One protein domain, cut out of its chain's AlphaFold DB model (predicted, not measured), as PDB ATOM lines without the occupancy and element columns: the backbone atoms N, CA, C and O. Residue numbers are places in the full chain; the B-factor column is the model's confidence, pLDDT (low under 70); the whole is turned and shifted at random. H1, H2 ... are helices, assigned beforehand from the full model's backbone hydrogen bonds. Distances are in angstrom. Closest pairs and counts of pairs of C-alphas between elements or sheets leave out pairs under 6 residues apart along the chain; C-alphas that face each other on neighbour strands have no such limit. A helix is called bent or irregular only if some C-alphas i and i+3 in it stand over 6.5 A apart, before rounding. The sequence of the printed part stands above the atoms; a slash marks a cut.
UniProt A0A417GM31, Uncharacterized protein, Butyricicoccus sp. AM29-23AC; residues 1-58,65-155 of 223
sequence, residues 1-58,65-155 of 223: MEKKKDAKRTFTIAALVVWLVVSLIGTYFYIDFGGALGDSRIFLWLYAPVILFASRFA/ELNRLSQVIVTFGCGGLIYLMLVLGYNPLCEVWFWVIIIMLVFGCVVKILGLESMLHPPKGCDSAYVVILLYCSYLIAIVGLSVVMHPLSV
ATOM      1  N   MET A   1     -56.265 -18.737 275.233       47.62
ATOM      2  CA  MET A   1     -55.740 -17.816 274.194       47.62
ATOM      3  C   MET A   1     -54.209 -17.807 274.127       47.62
ATOM      4  O   MET A   1     -53.699 -17.662 273.024       47.62
ATOM      5  N   GLU A   2     -53.481 -18.038 275.229       52.00
ATOM      6  CA  GLU A   2     -52.000 -18.087 275.258       52.00
ATOM      7  C   GLU A   2     -51.372 -19.103 274.293       52.00
ATOM      8  O   GLU A   2     -50.612 -18.700 273.421       52.00
ATOM      9  N   LYS A   3     -51.801 -20.376 274.310       57.12
ATOM     10  CA  LYS A   3     -51.245 -21.427 273.424       57.12
ATOM     11  C   LYS A   3     -51.220 -21.078 271.924       57.12
ATOM     12  O   LYS A   3     -50.316 -21.501 271.212       57.12
ATOM     13  N   LYS A   4     -52.203 -20.314 271.419       57.28
ATOM     14  CA  LYS A   4     -52.246 -19.890 270.002       57.28
ATOM     15  C   LYS A   4     -51.268 -18.748 269.704       57.28
ATOM     16  O   LYS A   4     -50.752 -18.662 268.594       57.28
ATOM     17  N   LYS A   5     -51.021 -17.874 270.685       60.78
ATOM     18  CA  LYS A   5     -50.073 -16.757 270.582       60.78
ATOM     19  C   LYS A   5     -48.630 -17.267 270.592       60.78
ATOM     20  O   LYS A   5     -47.817 -16.778 269.810       60.78
ATOM     21  N   ASP A   6     -48.361 -18.294 271.394       70.12
ATOM     22  CA  ASP A   6     -47.042 -18.922 271.485       70.12
ATOM     23  C   ASP A   6     -46.685 -19.685 270.208       70.12
ATOM     24  O   ASP A   6     -45.615 -19.464 269.652       70.12
ATOM     25  N   ALA A   7     -47.613 -20.480 269.661       70.81
ATOM     26  CA  ALA A   7     -47.392 -21.194 268.400       70.81
ATOM     27  C   ALA A   7     -47.044 -20.239 267.245       70.81
ATOM     28  O   ALA A   7     -46.053 -20.441 266.546       70.81
ATOM     29  N   LYS A   8     -47.805 -19.148 267.084       74.06
ATOM     30  CA  LYS A   8     -47.546 -18.149 266.039       74.06
ATOM     31  C   LYS A   8     -46.166 -17.508 266.181       74.06
ATOM     32  O   LYS A   8     -45.457 -17.350 265.191       74.06
ATOM     33  N   ARG A   9     -45.772 -17.164 267.410       78.31
ATOM     34  CA  ARG A   9     -44.453 -16.592 267.698       78.31
ATOM     35  C   ARG A   9     -43.333 -17.572 267.347       78.31
ATOM     36  O   ARG A   9     -42.376 -17.163 266.698       78.31
ATOM     37  N   THR A  10     -43.477 -18.844 267.706       82.50
ATOM     38  CA  THR A  10     -42.496 -19.889 267.382       82.50
ATOM     39  C   THR A  10     -42.336 -20.069 265.874       82.50
ATOM     40  O   THR A  10     -41.209 -20.063 265.389       82.50
ATOM     41  N   PHE A  11     -43.434 -20.139 265.113       80.19
ATOM     42  CA  PHE A  11     -43.375 -20.251 263.650       80.19
ATOM     43  C   PHE A  11     -42.731 -19.030 262.989       80.19
ATOM     44  O   PHE A  11     -41.921 -19.187 262.082       80.19
ATOM     45  N   THR A  12     -43.041 -17.812 263.444       80.38
ATOM     46  CA  THR A  12     -42.389 -16.607 262.912       80.38
ATOM     47  C   THR A  12     -40.893 -16.584 263.221       80.38
ATOM     48  O   THR A  12     -40.107 -16.250 262.342       80.38
ATOM     49  N   ILE A  13     -40.480 -16.966 264.434       84.19
ATOM     50  CA  ILE A  13     -39.055 -17.046 264.788       84.19
ATOM     51  C   ILE A  13     -38.355 -18.109 263.936       84.19
ATOM     52  O   ILE A  13     -37.305 -17.825 263.369       84.19
ATOM     53  N   ALA A  14     -38.950 -19.294 263.787       84.88
ATOM     54  CA  ALA A  14     -38.404 -20.352 262.944       84.88
ATOM     55  C   ALA A  14     -38.256 -19.895 261.485       84.88
ATOM     56  O   ALA A  14     -37.196 -20.080 260.899       84.88
ATOM     57  N   ALA A  15     -39.268 -19.225 260.926       84.31
ATOM     58  CA  ALA A  15     -39.206 -18.676 259.574       84.31
ATOM     59  C   ALA A  15     -38.087 -17.637 259.414       84.31
ATOM     60  O   ALA A  15     -37.383 -17.660 258.410       84.31
ATOM     61  N   LEU A  16     -37.882 -16.762 260.406       85.19
ATOM     62  CA  LEU A  16     -36.792 -15.781 260.393       85.19
ATOM     63  C   LEU A  16     -35.414 -16.447 260.472       85.19
ATOM     64  O   LEU A  16     -34.509 -16.050 259.745       85.19
ATOM     65  N   VAL A  17     -35.255 -17.460 261.327       88.31
ATOM     66  CA  VAL A  17     -33.994 -18.206 261.456       88.31
ATOM     67  C   VAL A  17     -33.687 -18.967 260.168       88.31
ATOM     68  O   VAL A  17     -32.584 -18.843 259.646       88.31
ATOM     69  N   VAL A  18     -34.661 -19.704 259.626       87.50
ATOM     70  CA  VAL A  18     -34.509 -20.445 258.363       87.50
ATOM     71  C   VAL A  18     -34.173 -19.487 257.225       87.50
ATOM     72  O   VAL A  18     -33.221 -19.734 256.491       87.50
ATOM     73  N   TRP A  19     -34.885 -18.363 257.117       87.94
ATOM     74  CA  TRP A  19     -34.588 -17.325 256.134       87.94
ATOM     75  C   TRP A  19     -33.144 -16.824 256.238       87.94
ATOM     76  O   TRP A  19     -32.438 -16.815 255.231       87.94
ATOM     77  N   LEU A  20     -32.689 -16.442 257.436       88.44
ATOM     78  CA  LEU A  20     -31.333 -15.929 257.645       88.44
ATOM     79  C   LEU A  20     -30.271 -16.971 257.295       88.44
ATOM     80  O   LEU A  20     -29.346 -16.674 256.544       88.44
ATOM     81  N   VAL A  21     -30.415 -18.195 257.807       87.69
ATOM     82  CA  VAL A  21     -29.447 -19.276 257.583       87.69
ATOM     83  C   VAL A  21     -29.363 -19.625 256.101       87.69
ATOM     84  O   VAL A  21     -28.273 -19.656 255.537       87.69
ATOM     85  N   VAL A  22     -30.504 -19.835 255.445       85.25
ATOM     86  CA  VAL A  22     -30.534 -20.212 254.028       85.25
ATOM     87  C   VAL A  22     -30.066 -19.061 253.136       85.25
ATOM     88  O   VAL A  22     -29.374 -19.316 252.159       85.25
ATOM     89  N   SER A  23     -30.352 -17.801 253.482       84.44
ATOM     90  CA  SER A  23     -29.839 -16.648 252.724       84.44
ATOM     91  C   SER A  23     -28.321 -16.509 252.850       84.44
ATOM     92  O   SER A  23     -27.654 -16.197 251.865       84.44
ATOM     93  N   LEU A  24     -27.751 -16.780 254.030       84.81
ATOM     94  CA  LEU A  24     -26.297 -16.810 254.228       84.81
ATOM     95  C   LEU A  24     -25.647 -17.943 253.427       84.81
ATOM     96  O   LEU A  24     -24.676 -17.698 252.715       84.81
ATOM     97  N   ILE A  25     -26.215 -19.151 253.489       81.94
ATOM     98  CA  ILE A  25     -25.735 -20.306 252.720       81.94
ATOM     99  C   ILE A  25     -25.839 -20.022 251.218       81.94
ATOM    100  O   ILE A  25     -24.847 -20.145 250.511       81.94
ATOM    101  N   GLY A  26     -26.991 -19.562 250.726       75.94
ATOM    102  CA  GLY A  26     -27.173 -19.199 249.320       75.94
ATOM    103  C   GLY A  26     -26.200 -18.109 248.865       75.94
ATOM    104  O   GLY A  26     -25.650 -18.192 247.773       75.94
ATOM    105  N   THR A  27     -25.889 -17.137 249.729       76.12
ATOM    106  CA  THR A  27     -24.875 -16.111 249.433       76.12
ATOM    107  C   THR A  27     -23.472 -16.713 249.327       76.12
ATOM    108  O   THR A  27     -22.739 -16.358 248.405       76.12
ATOM    109  N   TYR A  28     -23.102 -17.632 250.226       75.00
ATOM    110  CA  TYR A  28     -21.835 -18.366 250.151       75.00
ATOM    111  C   TYR A  28     -21.734 -19.164 248.847       75.00
ATOM    112  O   TYR A  28     -20.780 -18.980 248.099       75.00
ATOM    113  N   PHE A  29     -22.751 -19.971 248.528       70.00
ATOM    114  CA  PHE A  29     -22.793 -20.766 247.298       70.00
ATOM    115  C   PHE A  29     -22.794 -19.888 246.047       70.00
ATOM    116  O   PHE A  29     -22.112 -20.200 245.081       70.00
ATOM    117  N   TYR A  30     -23.490 -18.754 246.044       68.25
ATOM    118  CA  TYR A  30     -23.418 -17.830 244.916       68.25
ATOM    119  C   TYR A  30     -21.986 -17.326 244.703       68.25
ATOM    120  O   TYR A  30     -21.519 -17.273 243.566       68.25
ATOM    121  N   ILE A  31     -21.302 -16.922 245.782       65.25
ATOM    122  CA  ILE A  31     -19.917 -16.447 245.698       65.25
ATOM    123  C   ILE A  31     -19.050 -17.587 245.173       65.25
ATOM    124  O   ILE A  31     -18.371 -17.397 244.172       65.25
ATOM    125  N   ASP A  32     -19.133 -18.772 245.771       64.25
ATOM    126  CA  ASP A  32     -18.289 -19.926 245.459       64.25
ATOM    127  C   ASP A  32     -18.578 -20.567 244.092       64.25
ATOM    128  O   ASP A  32     -17.678 -21.089 243.453       64.25
ATOM    129  N   PHE A  33     -19.785 -20.446 243.549       61.41
ATOM    130  CA  PHE A  33     -20.124 -20.955 242.211       61.41
ATOM    131  C   PHE A  33     -20.222 -19.846 241.153       61.41
ATOM    132  O   PHE A  33     -20.639 -20.106 240.028       61.41
ATOM    133  N   GLY A  34     -19.856 -18.601 241.483       58.78
ATOM    134  CA  GLY A  34     -19.800 -17.484 240.531       58.78
ATOM    135  C   GLY A  34     -21.136 -17.157 239.852       58.78
ATOM    136  O   GLY A  34     -21.149 -16.639 238.741       58.78
ATOM    137  N   GLY A  35     -22.265 -17.496 240.482       58.88
ATOM    138  CA  GLY A  35     -23.592 -17.365 239.871       58.88
ATOM    139  C   GLY A  35     -23.943 -18.432 238.823       58.88
ATOM    140  O   GLY A  35     -24.990 -18.322 238.194       58.88
ATOM    141  N   ALA A  36     -23.142 -19.494 238.663       55.81
ATOM    142  CA  ALA A  36     -23.424 -20.605 237.739       55.81
ATOM    143  C   ALA A  36     -24.740 -21.347 238.040       55.81
ATOM    144  O   ALA A  36     -25.281 -22.035 237.180       55.81
ATOM    145  N   LEU A  37     -25.264 -21.186 239.256       58.88
ATOM    146  CA  LEU A  37     -26.543 -21.733 239.706       58.88
ATOM    147  C   LEU A  37     -27.760 -20.880 239.276       58.88
ATOM    148  O   LEU A  37     -28.863 -21.122 239.761       58.88
ATOM    149  N   GLY A  38     -27.563 -19.862 238.423       55.69
ATOM    150  CA  GLY A  38     -28.627 -18.992 237.885       55.69
ATOM    151  C   GLY A  38     -29.250 -18.031 238.905       55.69
ATOM    152  O   GLY A  38     -30.097 -17.203 238.577       55.69
ATOM    153  N   ASP A  39     -28.801 -18.101 240.154       59.06
ATOM    154  CA  ASP A  39     -29.424 -17.393 241.257       59.06
ATOM    155  C   ASP A  39     -28.954 -15.939 241.359       59.06
ATOM    156  O   ASP A  39     -27.817 -15.621 241.032       59.06
ATOM    157  N   SER A  40     -29.793 -15.037 241.865       59.25
ATOM    158  CA  SER A  40     -29.391 -13.656 242.143       59.25
ATOM    159  C   SER A  40     -29.527 -13.347 243.630       59.25
ATOM    160  O   SER A  40     -30.613 -13.389 244.215       59.25
ATOM    161  N   ARG A  41     -28.379 -12.985 244.228       60.34
ATOM    162  CA  ARG A  41     -28.167 -12.722 245.665       60.34
ATOM    163  C   ARG A  41     -29.258 -11.857 246.289       60.34
ATOM    164  O   ARG A  41     -29.628 -12.052 247.437       60.34
ATOM    165  N   ILE A  42     -29.772 -10.889 245.540       60.81
ATOM    166  CA  ILE A  42     -30.720  -9.890 246.033       60.81
ATOM    167  C   ILE A  42     -32.096 -10.513 246.306       60.81
ATOM    168  O   ILE A  42     -32.792 -10.104 247.237       60.81
ATOM    169  N   PHE A  43     -32.487 -11.531 245.542       63.19
ATOM    170  CA  PHE A  43     -33.842 -12.063 245.610       63.19
ATOM    171  C   PHE A  43     -34.090 -12.896 246.876       63.19
ATOM    172  O   PHE A  43     -35.137 -12.731 247.503       63.19
ATOM    173  N   LEU A  44     -33.120 -13.684 247.355       70.69
ATOM    174  CA  LEU A  44     -33.268 -14.437 248.613       70.69
ATOM    175  C   LEU A  44     -33.397 -13.567 249.855       70.69
ATOM    176  O   LEU A  44     -34.127 -13.919 250.781       70.69
ATOM    177  N   TRP A  45     -32.727 -12.423 249.890       78.25
ATOM    178  CA  TRP A  45     -32.854 -11.510 251.022       78.25
ATOM    179  C   TRP A  45     -34.190 -10.756 251.003       78.25
ATOM    180  O   TRP A  45     -34.692 -10.391 252.063       78.25
ATOM    181  N   LEU A  46     -34.807 -10.572 249.831       77.31
ATOM    182  CA  LEU A  46     -36.059  -9.825 249.683       77.31
ATOM    183  C   LEU A  46     -37.323 -10.692 249.764       77.31
ATOM    184  O   LEU A  46     -38.351 -10.198 250.232       77.31
ATOM    185  N   TYR A  47     -37.284 -11.969 249.366       73.06
ATOM    186  CA  TYR A  47     -38.497 -12.791 249.273       73.06
ATOM    187  C   TYR A  47     -39.205 -13.019 250.610       73.06
ATOM    188  O   TYR A  47     -40.405 -12.761 250.695       73.06
ATOM    189  N   ALA A  48     -38.514 -13.460 251.665       73.94
ATOM    190  CA  ALA A  48     -39.161 -13.664 252.965       73.94
ATOM    191  C   ALA A  48     -39.784 -12.369 253.530       73.94
ATOM    192  O   ALA A  48     -40.959 -12.412 253.909       73.94
ATOM    193  N   PRO A  49     -39.096 -11.206 253.534       72.31
ATOM    194  CA  PRO A  49     -39.717  -9.936 253.903       72.31
ATOM    195  C   PRO A  49     -40.936  -9.581 253.050       72.31
ATOM    196  O   PRO A  49     -41.963  -9.196 253.605       72.31
ATOM    197  N   VAL A  50     -40.860  -9.748 251.726       77.31
ATOM    198  CA  VAL A  50     -41.969  -9.442 250.807       77.31
ATOM    199  C   VAL A  50     -43.158 -10.366 251.047       77.31
ATOM    200  O   VAL A  50     -44.281  -9.880 251.116       77.31
ATOM    201  N   ILE A  51     -42.948 -11.669 251.242       73.44
ATOM    202  CA  ILE A  51     -44.020 -12.639 251.523       73.44
ATOM    203  C   ILE A  51     -44.672 -12.335 252.875       73.44
ATOM    204  O   ILE A  51     -45.900 -12.282 252.981       73.44
ATOM    205  N   LEU A  52     -43.872 -12.074 253.913       71.69
ATOM    206  CA  LEU A  52     -44.387 -11.712 255.235       71.69
ATOM    207  C   LEU A  52     -45.134 -10.372 255.198       71.69
ATOM    208  O   LEU A  52     -46.193 -10.250 255.819       71.69
ATOM    209  N   PHE A  53     -44.646  -9.394 254.434       73.25
ATOM    210  CA  PHE A  53     -45.296  -8.097 254.253       73.25
ATOM    211  C   PHE A  53     -46.594  -8.217 253.446       73.25
ATOM    212  O   PHE A  53     -47.647  -7.799 253.924       73.25
ATOM    213  N   ALA A  54     -46.560  -8.866 252.281       71.06
ATOM    214  CA  ALA A  54     -47.721  -9.110 251.429       71.06
ATOM    215  C   ALA A  54     -48.807  -9.900 252.167       71.06
ATOM    216  O   ALA A  54     -49.987  -9.584 252.037       71.06
ATOM    217  N   SER A  55     -48.430 -10.854 253.024       67.38
ATOM    218  CA  SER A  55     -49.391 -11.613 253.831       67.38
ATOM    219  C   SER A  55     -50.199 -10.752 254.807       67.38
ATOM    220  O   SER A  55     -51.346 -11.088 255.108       67.38
ATOM    221  N   ARG A  56     -49.669  -9.600 255.253       63.94
ATOM    222  CA  ARG A  56     -50.440  -8.644 256.067       63.94
ATOM    223  C   ARG A  56     -51.561  -7.964 255.286       63.94
ATOM    224  O   ARG A  56     -52.549  -7.565 255.895       63.94
ATOM    225  N   PHE A  57     -51.423  -7.855 253.968       59.28
ATOM    226  CA  PHE A  57     -52.432  -7.271 253.082       59.28
ATOM    227  C   PHE A  57     -53.322  -8.337 252.424       59.28
ATOM    228  O   PHE A  57     -54.494  -8.078 252.153       59.28
ATOM    229  N   ALA A  58     -52.796  -9.547 252.212       54.34
ATOM    230  CA  ALA A  58     -53.486 -10.661 251.562       54.34
ATOM    231  C   ALA A  58     -54.543 -11.347 252.444       54.34
ATOM    232  O   ALA A  58     -55.405 -12.042 251.913       54.34
ATOM    233  N   GLU A  65     -61.760 -19.948 243.755       52.28
ATOM    234  CA  GLU A  65     -61.411 -21.195 243.079       52.28
ATOM    235  C   GLU A  65     -60.990 -20.867 241.641       52.28
ATOM    236  O   GLU A  65     -61.694 -20.169 240.904       52.28
ATOM    237  N   LEU A  66     -59.808 -21.338 241.243       55.56
ATOM    238  CA  LEU A  66     -59.327 -21.206 239.873       55.56
ATOM    239  C   LEU A  66     -60.258 -21.997 238.949       55.56
ATOM    240  O   LEU A  66     -60.323 -23.222 239.025       55.56
ATOM    241  N   ASN A  67     -60.958 -21.293 238.057       70.62
ATOM    242  CA  ASN A  67     -61.815 -21.919 237.056       70.62
ATOM    243  C   ASN A  67     -60.981 -22.859 236.156       70.62
ATOM    244  O   ASN A  67     -59.797 -22.608 235.913       70.62
ATOM    245  N   ARG A  68     -61.592 -23.923 235.617       70.81
ATOM    246  CA  ARG A  68     -60.930 -24.924 234.749       70.81
ATOM    247  C   ARG A  68     -60.141 -24.280 233.605       70.81
ATOM    248  O   ARG A  68     -59.038 -24.711 233.295       70.81
ATOM    249  N   LEU A  69     -60.682 -23.211 233.021       69.62
ATOM    250  CA  LEU A  69     -60.020 -22.436 231.971       69.62
ATOM    251  C   LEU A  69     -58.727 -21.771 232.470       69.62
ATOM    252  O   LEU A  69     -57.711 -21.801 231.784       69.62
ATOM    253  N   SER A  70     -58.741 -21.212 233.679       66.31
ATOM    254  CA  SER A  70     -57.568 -20.588 234.293       66.31
ATOM    255  C   SER A  70     -56.476 -21.612 234.593       66.31
ATOM    256  O   SER A  70     -55.306 -21.322 234.375       66.31
ATOM    257  N   GLN A  71     -56.838 -22.828 235.015       67.25
ATOM    258  CA  GLN A  71     -55.873 -23.919 235.200       67.25
ATOM    259  C   GLN A  71     -55.220 -24.331 233.875       67.25
ATOM    260  O   GLN A  71     -54.002 -24.493 233.814       67.25
ATOM    261  N   VAL A  72     -56.006 -24.443 232.800       69.06
ATOM    262  CA  VAL A  72     -55.492 -24.760 231.457       69.06
ATOM    263  C   VAL A  72     -54.566 -23.652 230.951       69.06
ATOM    264  O   VAL A  72     -53.461 -23.951 230.512       69.06
ATOM    265  N   ILE A  73     -54.959 -22.380 231.075       72.25
ATOM    266  CA  ILE A  73     -54.136 -21.235 230.648       72.25
ATOM    267  C   ILE A  73     -52.812 -21.191 231.418       72.25
ATOM    268  O   ILE A  73     -51.764 -21.014 230.806       72.25
ATOM    269  N   VAL A  74     -52.839 -21.399 232.738       73.19
ATOM    270  CA  VAL A  74     -51.617 -21.463 233.553       73.19
ATOM    271  C   VAL A  74     -50.733 -22.634 233.122       73.19
ATOM    272  O   VAL A  74     -49.529 -22.460 232.974       73.19
ATOM    273  N   THR A  75     -51.313 -23.803 232.843       73.44
ATOM    274  CA  THR A  75     -50.548 -24.995 232.436       73.44
ATOM    275  C   THR A  75     -49.879 -24.800 231.071       73.44
ATOM    276  O   THR A  75     -48.683 -25.051 230.930       73.44
ATOM    277  N   PHE A  76     -50.616 -24.292 230.078       71.12
ATOM    278  CA  PHE A  76     -50.063 -23.972 228.756       71.12
ATOM    279  C   PHE A  76     -49.067 -22.808 228.811       71.12
ATOM    280  O   PHE A  76     -48.060 -22.843 228.112       71.12
ATOM    281  N   GLY A  77     -49.301 -21.812 229.668       71.94
ATOM    282  CA  GLY A  77     -48.385 -20.693 229.886       71.94
ATOM    283  C   GLY A  77     -47.057 -21.132 230.505       71.94
ATOM    284  O   GLY A  77     -45.998 -20.784 229.989       71.94
ATOM    285  N   CYS A  78     -47.095 -21.949 231.560       73.19
ATOM    286  CA  CYS A  78     -45.895 -22.513 232.180       73.19
ATOM    287  C   CYS A  78     -45.131 -23.428 231.211       73.19
ATOM    288  O   CYS A  78     -43.916 -23.298 231.088       73.19
ATOM    289  N   GLY A  79     -45.828 -24.306 230.481       72.12
ATOM    290  CA  GLY A  79     -45.202 -25.162 229.470       72.12
ATOM    291  C   GLY A  79     -44.583 -24.366 228.316       72.12
ATOM    292  O   GLY A  79     -43.463 -24.655 227.898       72.12
ATOM    293  N   GLY A  80     -45.271 -23.321 227.850       71.06
ATOM    294  CA  GLY A  80     -44.783 -22.423 226.803       71.06
ATOM    295  C   GLY A  80     -43.555 -21.616 227.224       71.06
ATOM    296  O   GLY A  80     -42.632 -21.463 226.429       71.06
ATOM    297  N   LEU A  81     -43.500 -21.156 228.479       71.75
ATOM    298  CA  LEU A  81     -42.323 -20.484 229.042       71.75
ATOM    299  C   LEU A  81     -41.110 -21.416 229.115       71.75
ATOM    300  O   LEU A  81     -40.024 -21.015 228.709       71.75
ATOM    301  N   ILE A  82     -41.297 -22.660 229.567       69.25
ATOM    302  CA  ILE A  82     -40.221 -23.664 229.602       69.25
ATOM    303  C   ILE A  82     -39.722 -23.964 228.183       69.25
ATOM    304  O   ILE A  82     -38.517 -24.017 227.951       69.25
ATOM    305  N   TYR A  83     -40.634 -24.109 227.217       70.12
ATOM    306  CA  TYR A  83     -40.275 -24.325 225.815       70.12
ATOM    307  C   TYR A  83     -39.500 -23.139 225.225       70.12
ATOM    308  O   TYR A  83     -38.474 -23.339 224.582       70.12
ATOM    309  N   LEU A  84     -39.937 -21.903 225.486       68.62
ATOM    310  CA  LEU A  84     -39.226 -20.691 225.063       68.62
ATOM    311  C   LEU A  84     -37.831 -20.590 225.686       68.62
ATOM    312  O   LEU A  84     -36.881 -20.267 224.980       68.62
ATOM    313  N   MET A  85     -37.695 -20.902 226.977       65.69
ATOM    314  CA  MET A  85     -36.399 -20.944 227.658       65.69
ATOM    315  C   MET A  85     -35.454 -21.950 226.990       65.69
ATOM    316  O   MET A  85     -34.320 -21.597 226.678       65.69
ATOM    317  N   LEU A  86     -35.940 -23.155 226.674       68.50
ATOM    318  CA  LEU A  86     -35.153 -24.175 225.975       68.50
ATOM    319  C   LEU A  86     -34.741 -23.739 224.561       68.50
ATOM    320  O   LEU A  86     -33.596 -23.949 224.168       68.50
ATOM    321  N   VAL A  87     -35.642 -23.103 223.804       68.12
ATOM    322  CA  VAL A  87     -35.351 -22.588 222.451       68.12
ATOM    323  C   VAL A  87     -34.312 -21.464 222.482       68.12
ATOM    324  O   VAL A  87     -33.502 -21.354 221.566       68.12
ATOM    325  N   LEU A  88     -34.288 -20.662 223.549       68.69
ATOM    326  CA  LEU A  88     -33.288 -19.614 223.777       68.69
ATOM    327  C   LEU A  88     -31.946 -20.158 224.306       68.69
ATOM    328  O   LEU A  88     -31.066 -19.375 224.654       68.69
ATOM    329  N   GLY A  89     -31.776 -21.483 224.381       58.00
ATOM    330  CA  GLY A  89     -30.557 -22.126 224.876       58.00
ATOM    331  C   GLY A  89     -30.424 -22.126 226.402       58.00
ATOM    332  O   GLY A  89     -29.379 -22.513 226.922       58.00
ATOM    333  N   TYR A  90     -31.466 -21.721 227.134       64.38
ATOM    334  CA  TYR A  90     -31.494 -21.778 228.593       64.38
ATOM    335  C   TYR A  90     -31.813 -23.201 229.048       64.38
ATOM    336  O   TYR A  90     -32.844 -23.761 228.673       64.38
ATOM    337  N   ASN A  91     -30.955 -23.789 229.884       67.31
ATOM    338  CA  ASN A  91     -31.221 -25.096 230.472       67.31
ATOM    339  C   ASN A  91     -31.876 -24.930 231.858       67.31
ATOM    340  O   ASN A  91     -31.164 -24.685 232.834       67.31
ATOM    341  N   PRO A  92     -33.207 -25.101 231.987       67.50
ATOM    342  CA  PRO A  92     -33.906 -24.933 233.261       67.50
ATOM    343  C   PRO A  92     -33.478 -25.963 234.315       67.50
ATOM    344  O   PRO A  92     -33.724 -25.757 235.496       67.50
ATOM    345  N   LEU A  93     -32.811 -27.058 233.926       70.81
ATOM    346  CA  LEU A  93     -32.300 -28.055 234.870       70.81
ATOM    347  C   LEU A  93     -31.107 -27.548 235.689       70.81
ATOM    348  O   LEU A  93     -30.847 -28.098 236.754       70.81
ATOM    349  N   CYS A  94     -30.399 -26.520 235.222       68.25
ATOM    350  CA  CYS A  94     -29.318 -25.887 235.981       68.25
ATOM    351  C   CYS A  94     -29.829 -24.771 236.909       68.25
ATOM    352  O   CYS A  94     -29.063 -24.243 237.710       68.25
ATOM    353  N   GLU A  95     -31.115 -24.423 236.816       73.31
ATOM    354  CA  GLU A  95     -31.725 -23.336 237.572       73.31
ATOM    355  C   GLU A  95     -32.215 -23.825 238.939       73.31
ATOM    356  O   GLU A  95     -33.077 -24.706 239.026       73.31
ATOM    357  N   VAL A  96     -31.728 -23.222 240.027       75.12
ATOM    358  CA  VAL A  96     -32.129 -23.602 241.397       75.12
ATOM    359  C   VAL A  96     -33.640 -23.478 241.579       75.12
ATOM    360  O   VAL A  96     -34.286 -24.389 242.103       75.12
ATOM    361  N   TRP A  97     -34.230 -22.386 241.090       77.81
ATOM    362  CA  TRP A  97     -35.659 -22.104 241.244       77.81
ATOM    363  C   TRP A  97     -36.568 -23.130 240.559       77.81
ATOM    364  O   TRP A  97     -37.669 -23.394 241.048       77.81
ATOM    365  N   PHE A  98     -36.106 -23.766 239.480       80.94
ATOM    366  CA  PHE A  98     -36.844 -24.848 238.832       80.94
ATOM    367  C   PHE A  98     -37.011 -26.046 239.778       80.94
ATOM    368  O   PHE A  98     -38.118 -26.558 239.972       80.94
ATOM    369  N   TRP A  99     -35.932 -26.439 240.454       82.75
ATOM    370  CA  TRP A  99     -35.948 -27.541 241.415       82.75
ATOM    371  C   TRP A  99     -36.716 -27.213 242.690       82.75
ATOM    372  O   TRP A  99     -37.401 -28.088 243.218       82.75
ATOM    373  N   VAL A 100     -36.689 -25.959 243.152       84.19
ATOM    374  CA  VAL A 100     -37.533 -25.495 244.270       84.19
ATOM    375  C   VAL A 100     -39.006 -25.791 244.010       84.19
ATOM    376  O   VAL A 100     -39.686 -26.350 244.874       84.19
ATOM    377  N   ILE A 101     -39.490 -25.467 242.808       83.75
ATOM    378  CA  ILE A 101     -40.881 -25.708 242.408       83.75
ATOM    379  C   ILE A 101     -41.173 -27.212 242.364       83.75
ATOM    380  O   ILE A 101     -42.184 -27.651 242.915       83.75
ATOM    381  N   ILE A 102     -40.282 -28.013 241.768       85.56
ATOM    382  CA  ILE A 102     -40.437 -29.475 241.709       85.56
ATOM    383  C   ILE A 102     -40.510 -30.077 243.113       85.56
ATOM    384  O   ILE A 102     -41.423 -30.851 243.392       85.56
ATOM    385  N   ILE A 103     -39.598 -29.709 244.014       88.06
ATOM    386  CA  ILE A 103     -39.556 -30.230 245.387       88.06
ATOM    387  C   ILE A 103     -40.850 -29.892 246.131       88.06
ATOM    388  O   ILE A 103     -41.417 -30.758 246.796       88.06
ATOM    389  N   MET A 104     -41.357 -28.665 245.990       85.56
ATOM    390  CA  MET A 104     -42.625 -28.267 246.611       85.56
ATOM    391  C   MET A 104     -43.825 -29.039 246.045       85.56
ATOM    392  O   MET A 104     -44.692 -29.462 246.812       85.56
ATOM    393  N   LEU A 105     -43.873 -29.266 244.727       85.44
ATOM    394  CA  LEU A 105     -44.923 -30.066 244.087       85.44
ATOM    395  C   LEU A 105     -44.876 -31.527 244.541       85.44
ATOM    396  O   LEU A 105     -45.909 -32.089 244.905       85.44
ATOM    397  N   VAL A 106     -43.685 -32.130 244.566       87.50
ATOM    398  CA  VAL A 106     -43.481 -33.505 245.038       87.50
ATOM    399  C   VAL A 106     -43.887 -33.624 246.502       87.50
ATOM    400  O   VAL A 106     -44.630 -34.541 246.841       87.50
ATOM    401  N   PHE A 107     -43.486 -32.677 247.354       85.62
ATOM    402  CA  PHE A 107     -43.911 -32.640 248.753       85.62
ATOM    403  C   PHE A 107     -45.441 -32.601 248.873       85.62
ATOM    404  O   PHE A 107     -46.020 -33.424 249.579       85.62
ATOM    405  N   GLY A 108     -46.113 -31.723 248.121       81.94
ATOM    406  CA  GLY A 108     -47.576 -31.656 248.093       81.94
ATOM    407  C   GLY A 108     -48.236 -32.969 247.652       81.94
ATOM    408  O   GLY A 108     -49.179 -33.435 248.295       81.94
ATOM    409  N   CYS A 109     -47.716 -33.606 246.600       81.62
ATOM    410  CA  CYS A 109     -48.192 -34.909 246.129       81.62
ATOM    411  C   CYS A 109     -47.994 -36.013 247.173       81.62
ATOM    412  O   CYS A 109     -48.925 -36.769 247.436       81.62
ATOM    413  N   VAL A 110     -46.813 -36.097 247.790       84.69
ATOM    414  CA  VAL A 110     -46.487 -37.111 248.806       84.69
ATOM    415  C   VAL A 110     -47.400 -36.969 250.019       84.69
ATOM    416  O   VAL A 110     -47.987 -37.952 250.461       84.69
ATOM    417  N   VAL A 111     -47.585 -35.746 250.519       83.31
ATOM    418  CA  VAL A 111     -48.472 -35.484 251.658       83.31
ATOM    419  C   VAL A 111     -49.917 -35.880 251.331       83.31
ATOM    420  O   VAL A 111     -50.590 -36.472 252.176       83.31
ATOM    421  N   LYS A 112     -50.378 -35.627 250.099       78.62
ATOM    422  CA  LYS A 112     -51.713 -36.026 249.633       78.62
ATOM    423  C   LYS A 112     -51.871 -37.546 249.522       78.62
ATOM    424  O   LYS A 112     -52.876 -38.083 249.967       78.62
ATOM    425  N   ILE A 113     -50.882 -38.245 248.962       80.94
ATOM    426  CA  ILE A 113     -50.899 -39.713 248.827       80.94
ATOM    427  C   ILE A 113     -50.896 -40.389 250.203       80.94
ATOM    428  O   ILE A 113     -51.602 -41.374 250.406       80.94
ATOM    429  N   LEU A 114     -50.135 -39.849 251.158       84.31
ATOM    430  CA  LEU A 114     -50.018 -40.391 252.514       84.31
ATOM    431  C   LEU A 114     -51.167 -39.977 253.451       84.31
ATOM    432  O   LEU A 114     -51.157 -40.354 254.620       84.31
ATOM    433  N   GLY A 115     -52.142 -39.191 252.978       77.25
ATOM    434  CA  GLY A 115     -53.253 -38.705 253.806       77.25
ATOM    435  C   GLY A 115     -52.820 -37.761 254.936       77.25
ATOM    436  O   GLY A 115     -53.553 -37.560 255.901       77.25
ATOM    437  N   LEU A 116     -51.633 -37.159 254.829       78.06
ATOM    438  CA  LEU A 116     -51.049 -36.251 255.820       78.06
ATOM    439  C   LEU A 116     -51.504 -34.802 255.597       78.06
ATOM    440  O   LEU A 116     -50.769 -33.864 255.887       78.06
ATOM    441  N   GLU A 117     -52.724 -34.586 255.103       73.12
ATOM    442  CA  GLU A 117     -53.236 -33.264 254.700       73.12
ATOM    443  C   GLU A 117     -53.184 -32.218 255.827       73.12
ATOM    444  O   GLU A 117     -53.094 -31.017 255.568       73.12
ATOM    445  N   SER A 118     -53.153 -32.669 257.084       65.44
ATOM    446  CA  SER A 118     -52.909 -31.824 258.259       65.44
ATOM    447  C   SER A 118     -51.541 -31.121 258.254       65.44
ATOM    448  O   SER A 118     -51.417 -30.052 258.841       65.44
ATOM    449  N   MET A 119     -50.530 -31.657 257.561       67.75
ATOM    450  CA  MET A 119     -49.219 -31.020 257.381       67.75
ATOM    451  C   MET A 119     -49.247 -29.889 256.350       67.75
ATOM    452  O   MET A 119     -48.442 -28.970 256.439       67.75
ATOM    453  N   LEU A 120     -50.163 -29.916 255.377       67.38
ATOM    454  CA  LEU A 120     -50.328 -28.822 254.406       67.38
ATOM    455  C   LEU A 120     -51.067 -27.616 255.002       67.38
ATOM    456  O   LEU A 120     -50.955 -26.516 254.469       67.38
ATOM    457  N   HIS A 121     -51.793 -27.816 256.104       70.06
ATOM    458  CA  HIS A 121     -52.618 -26.797 256.743       70.06
ATOM    459  C   HIS A 121     -52.012 -26.389 258.093       70.06
ATOM    460  O   HIS A 121     -52.326 -26.998 259.122       70.06
ATOM    461  N   PRO A 122     -51.140 -25.364 258.131       68.12
ATOM    462  CA  PRO A 122     -50.579 -24.889 259.384       68.12
ATOM    463  C   PRO A 122     -51.673 -24.296 260.297       68.12
ATOM    464  O   PRO A 122     -52.789 -23.989 259.865       68.12
ATOM    465  N   PRO A 123     -51.379 -24.101 261.596       69.94
ATOM    466  CA  PRO A 123     -52.319 -23.478 262.521       69.94
ATOM    467  C   PRO A 123     -52.769 -22.100 262.014       69.94
ATOM    468  O   PRO A 123     -51.929 -21.277 261.644       69.94
ATOM    469  N   LYS A 124     -54.085 -21.831 262.059       68.25
ATOM    470  CA  LYS A 124     -54.696 -20.580 261.563       68.25
ATOM    471  C   LYS A 124     -53.869 -19.342 261.936       68.25
ATOM    472  O   LYS A 124     -53.670 -19.061 263.122       68.25
ATOM    473  N   GLY A 125     -53.438 -18.585 260.924       67.62
ATOM    474  CA  GLY A 125     -52.652 -17.360 261.089       67.62
ATOM    475  C   GLY A 125     -51.130 -17.550 261.106       67.62
ATOM    476  O   GLY A 125     -50.428 -16.585 261.429       67.62
ATOM    477  N   CYS A 126     -50.637 -18.749 260.774       71.44
ATOM    478  CA  CYS A 126     -49.216 -19.062 260.551       71.44
ATOM    479  C   CYS A 126     -48.884 -19.333 259.069       71.44
ATOM    480  O   CYS A 126     -47.748 -19.695 258.770       71.44
ATOM    481  N   ASP A 127     -49.840 -19.140 258.155       73.94
ATOM    482  CA  ASP A 127     -49.734 -19.542 256.744       73.94
ATOM    483  C   ASP A 127     -48.511 -18.934 256.048       73.94
ATOM    484  O   ASP A 127     -47.757 -19.632 255.380       73.94
ATOM    485  N   SER A 128     -48.229 -17.650 256.280       74.81
ATOM    486  CA  SER A 128     -47.083 -16.982 255.655       74.81
ATOM    487  C   SER A 128     -45.731 -17.426 256.202       74.81
ATOM    488  O   SER A 128     -44.790 -17.590 255.433       74.81
ATOM    489  N   ALA A 129     -45.625 -17.673 257.510       79.75
ATOM    490  CA  ALA A 129     -44.404 -18.212 258.105       79.75
ATOM    491  C   ALA A 129     -44.137 -19.639 257.609       79.75
ATOM    492  O   ALA A 129     -42.995 -19.992 257.327       79.75
ATOM    493  N   TYR A 130     -45.193 -20.437 257.449       80.25
ATOM    494  CA  TYR A 130     -45.098 -21.787 256.907       80.25
ATOM    495  C   TYR A 130     -44.668 -21.798 255.435       80.25
ATOM    496  O   TYR A 130     -43.766 -22.550 255.079       80.25
ATOM    497  N   VAL A 131     -45.233 -20.915 254.601       81.62
ATOM    498  CA  VAL A 131     -44.812 -20.745 253.197       81.62
ATOM    499  C   VAL A 131     -43.339 -20.351 253.107       81.62
ATOM    500  O   VAL A 131     -42.618 -20.913 252.288       81.62
ATOM    501  N   VAL A 132     -42.866 -19.442 253.968       83.69
ATOM    502  CA  VAL A 132     -41.439 -19.079 254.031       83.69
ATOM    503  C   VAL A 132     -40.586 -20.286 254.419       83.69
ATOM    504  O   VAL A 132     -39.606 -20.572 253.741       83.69
ATOM    505  N   ILE A 133     -40.957 -21.038 255.458       85.12
ATOM    506  CA  ILE A 133     -40.194 -22.229 255.863       85.12
ATOM    507  C   ILE A 133     -40.132 -23.245 254.718       85.12
ATOM    508  O   ILE A 133     -39.045 -23.707 254.384       85.12
ATOM    509  N   LEU A 134     -41.264 -23.562 254.083       85.00
ATOM    510  CA  LEU A 134     -41.302 -24.503 252.962       85.00
ATOM    511  C   LEU A 134     -40.430 -24.044 251.796       85.00
ATOM    512  O   LEU A 134     -39.642 -24.842 251.298       85.00
ATOM    513  N   LEU A 135     -40.546 -22.774 251.398       86.56
ATOM    514  CA  LEU A 135     -39.804 -22.203 250.276       86.56
ATOM    515  C   LEU A 135     -38.290 -22.228 250.511       86.56
ATOM    516  O   LEU A 135     -37.530 -22.607 249.626       86.56
ATOM    517  N   TYR A 136     -37.836 -21.829 251.699       85.31
ATOM    518  CA  TYR A 136     -36.403 -21.773 251.993       85.31
ATOM    519  C   TYR A 136     -35.818 -23.162 252.274       85.31
ATOM    520  O   TYR A 136     -34.672 -23.419 251.914       85.31
ATOM    521  N   CYS A 137     -36.594 -24.091 252.840       86.62
ATOM    522  CA  CYS A 137     -36.168 -25.485 252.970       86.62
ATOM    523  C   CYS A 137     -36.058 -26.180 251.606       86.62
ATOM    524  O   CYS A 137     -35.069 -26.871 251.363       86.62
ATOM    525  N   SER A 138     -37.025 -25.995 250.700       86.88
ATOM    526  CA  SER A 138     -36.940 -26.562 249.347       86.88
ATOM    527  C   SER A 138     -35.795 -25.942 248.550       86.88
ATOM    528  O   SER A 138     -35.081 -26.666 247.861       86.88
ATOM    529  N   TYR A 139     -35.556 -24.639 248.710       85.75
ATOM    530  CA  TYR A 139     -34.384 -23.957 248.161       85.75
ATOM    531  C   TYR A 139     -33.065 -24.525 248.686       85.75
ATOM    532  O   TYR A 139     -32.172 -24.812 247.893       85.75
ATOM    533  N   LEU A 140     -32.945 -24.768 249.993       85.94
ATOM    534  CA  LEU A 140     -31.735 -25.366 250.556       85.94
ATOM    535  C   LEU A 140     -31.469 -26.763 249.975       85.94
ATOM    536  O   LEU A 140     -30.338 -27.072 249.612       85.94
ATOM    537  N   ILE A 141     -32.509 -27.591 249.843       86.19
ATOM    538  CA  ILE A 141     -32.398 -28.926 249.235       86.19
ATOM    539  C   ILE A 141     -31.989 -28.816 247.762       86.19
ATOM    540  O   ILE A 141     -31.109 -29.555 247.323       86.19
ATOM    541  N   ALA A 142     -32.590 -27.889 247.010       84.94
ATOM    542  CA  ALA A 142     -32.258 -27.650 245.609       84.94
ATOM    543  C   ALA A 142     -30.796 -27.217 245.442       84.94
ATOM    544  O   ALA A 142     -30.088 -27.798 244.622       84.94
ATOM    545  N   ILE A 143     -30.323 -26.263 246.255       79.12
ATOM    546  CA  ILE A 143     -28.922 -25.833 246.245       79.12
ATOM    547  C   ILE A 143     -27.998 -26.992 246.556       79.12
ATOM    548  O   ILE A 143     -27.049 -27.196 245.813       79.12
ATOM    549  N   VAL A 144     -28.245 -27.755 247.621       81.81
ATOM    550  CA  VAL A 144     -27.344 -28.850 248.003       81.81
ATOM    551  C   VAL A 144     -27.339 -29.938 246.931       81.81
ATOM    552  O   VAL A 144     -26.271 -30.411 246.557       81.81
ATOM    553  N   GLY A 145     -28.504 -30.300 246.392       79.62
ATOM    554  CA  GLY A 145     -28.623 -31.295 245.328       79.62
ATOM    555  C   GLY A 145     -27.894 -30.877 244.055       79.62
ATOM    556  O   GLY A 145     -27.063 -31.630 243.551       79.62
ATOM    557  N   LEU A 146     -28.143 -29.657 243.572       74.69
ATOM    558  CA  LEU A 146     -27.434 -29.111 242.415       74.69
ATOM    559  C   LEU A 146     -25.946 -28.971 242.689       74.69
ATOM    560  O   LEU A 146     -25.143 -29.333 241.842       74.69
ATOM    561  N   SER A 147     -25.577 -28.512 243.880       69.62
ATOM    562  CA  SER A 147     -24.180 -28.380 244.263       69.62
ATOM    563  C   SER A 147     -23.494 -29.727 244.235       69.62
ATOM    564  O   SER A 147     -22.432 -29.781 243.664       69.62
ATOM    565  N   VAL A 148     -24.086 -30.818 244.735       70.69
ATOM    566  CA  VAL A 148     -23.498 -32.171 244.664       70.69
ATOM    567  C   VAL A 148     -23.393 -32.682 243.225       70.69
ATOM    568  O   VAL A 148     -22.380 -33.277 242.871       70.69
ATOM    569  N   VAL A 149     -24.408 -32.446 242.390       67.31
ATOM    570  CA  VAL A 149     -24.398 -32.848 240.969       67.31
ATOM    571  C   VAL A 149     -23.358 -32.057 240.171       67.31
ATOM    572  O   VAL A 149     -22.720 -32.610 239.280       67.31
ATOM    573  N   MET A 150     -23.155 -30.787 240.519       60.19
ATOM    574  CA  MET A 150     -22.179 -29.887 239.900       60.19
ATOM    575  C   MET A 150     -20.803 -29.941 240.590       60.19
ATOM    576  O   MET A 150     -19.815 -29.524 240.000       60.19
ATOM    577  N   HIS A 151     -20.692 -30.495 241.802       51.97
ATOM    578  CA  HIS A 151     -19.449 -30.647 242.568       51.97
ATOM    579  C   HIS A 151     -18.377 -31.503 241.876       51.97
ATOM    580  O   HIS A 151     -17.195 -31.207 242.060       51.97
ATOM    581  N   PRO A 152     -18.686 -32.530 241.051       45.75
ATOM    582  CA  PRO A 152     -17.655 -33.156 240.225       45.75
ATOM    583  C   PRO A 152     -17.000 -32.193 239.214       45.75
ATOM    584  O   PRO A 152     -15.981 -32.556 238.640       45.75
ATOM    585  N   LEU A 153     -17.516 -30.969 239.032       44.66
ATOM    586  CA  LEU A 153     -16.865 -29.901 238.264       44.66
ATOM    587  C   LEU A 153     -16.064 -28.915 239.147       44.66
ATOM    588  O   LEU A 153     -15.253 -28.163 238.616       44.66
ATOM    589  N   SER A 154     -16.224 -28.906 240.481       45.53
ATOM    590  CA  SER A 154     -15.726 -27.814 241.347       45.53
ATOM    591  C   SER A 154     -14.442 -28.086 242.139       45.53
ATOM    592  O   SER A 154     -13.991 -27.191 242.844       45.53
ATOM    593  N   VAL A 155     -13.814 -29.263 242.029       39.84
ATOM    594  CA  VAL A 155     -12.469 -29.487 242.621       39.84
ATOM    595  C   VAL A 155     -11.367 -29.544 241.557       39.84
ATOM    596  O   VAL A 155     -10.193 -29.431 241.889       39.84
TER     597      VAL A 155
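Overview. This is residues 1 to 58 and 65 to 155 of the 223 residues of an uncharacterized protein of Butyricicoccus sp. AM29-23AC (UniProt A0A417GM31). Two long helices, H1 and H6, run side by side the same way, and H2 folds back along H1 to make a three-helix bundle with them. H4 crosses H6, with short H5 at the far end of H4, while H3 is set off from the other helices, its residues 68 to 73, 75 to 81 and 84 to 87 sticking out. The printed part has 149 residues with six named helices, H1 to H6 along the chain, and no named strand: all helix. It is only just compact, close to loose, with a radius of gyration of the C-alphas of 17.5 A and spans of 54 by 42 by 32 A.

Arrangement. H1, residues 2 to 32, touches H6, residues 127 to 153, at a shallow tilt of 25 degrees, the same way; their closest C-alphas, of Ala 15 and Ile 133, are 5.2 A apart. H2, residues 41 to 58, forms a hairpin with H1, at 24 degrees, a shallow tilt; the closest C-alphas, of Ser 23 and Leu 44, are 5.8 A apart. H1, H2 and H6 are an up-and-down bundle, each running against the one before. H6 is the hub, touching three helices. H4, residues 96 to 113, touches it at a steep tilt of 59 degrees, opposite ways, closest at C-alphas 100 and 138, 5.2 A. H5, residues 117 to 120, touches H4 residues 108 to 111 alone, closest at C-alphas 111 and 117, 6.1 A. H3, residues 68 to 87, touches no helix. Every O i to N i+4 pair is within hydrogen-bond range in H1, H3 and H4; in H2 9 of 14 are, in H6 21 of 23, and H5 is too short for one.

Along the chain. H1 begins at C-alpha 2 (-52.000, -18.087, 275.258) and is 45.0 A long; H6, 39.1 A, ends at C-alpha 153 (-16.865, -29.901, 238.264). H3 measures 28.5 A, H2 26.1 A and H4 25.8 A. H2 and H6 are only just irregular: C-alphas 45 and 48 are 6.9 A apart, 149 and 152 6.8 A.

Size, cuts and confidence. The C-alphas farthest apart, of Met 1 and Val 87, are 55.8 A apart. Residues 59 to 64 are not printed, and C-alphas 58 and 65 are 15.7 A apart across the cut. Of the links printed whole, H4 to H5 is tight and the others are short. The mean pLDDT of the printed part is 72.6; residues under 70 include 30 to 43, 84 to 92 and 149 to 155.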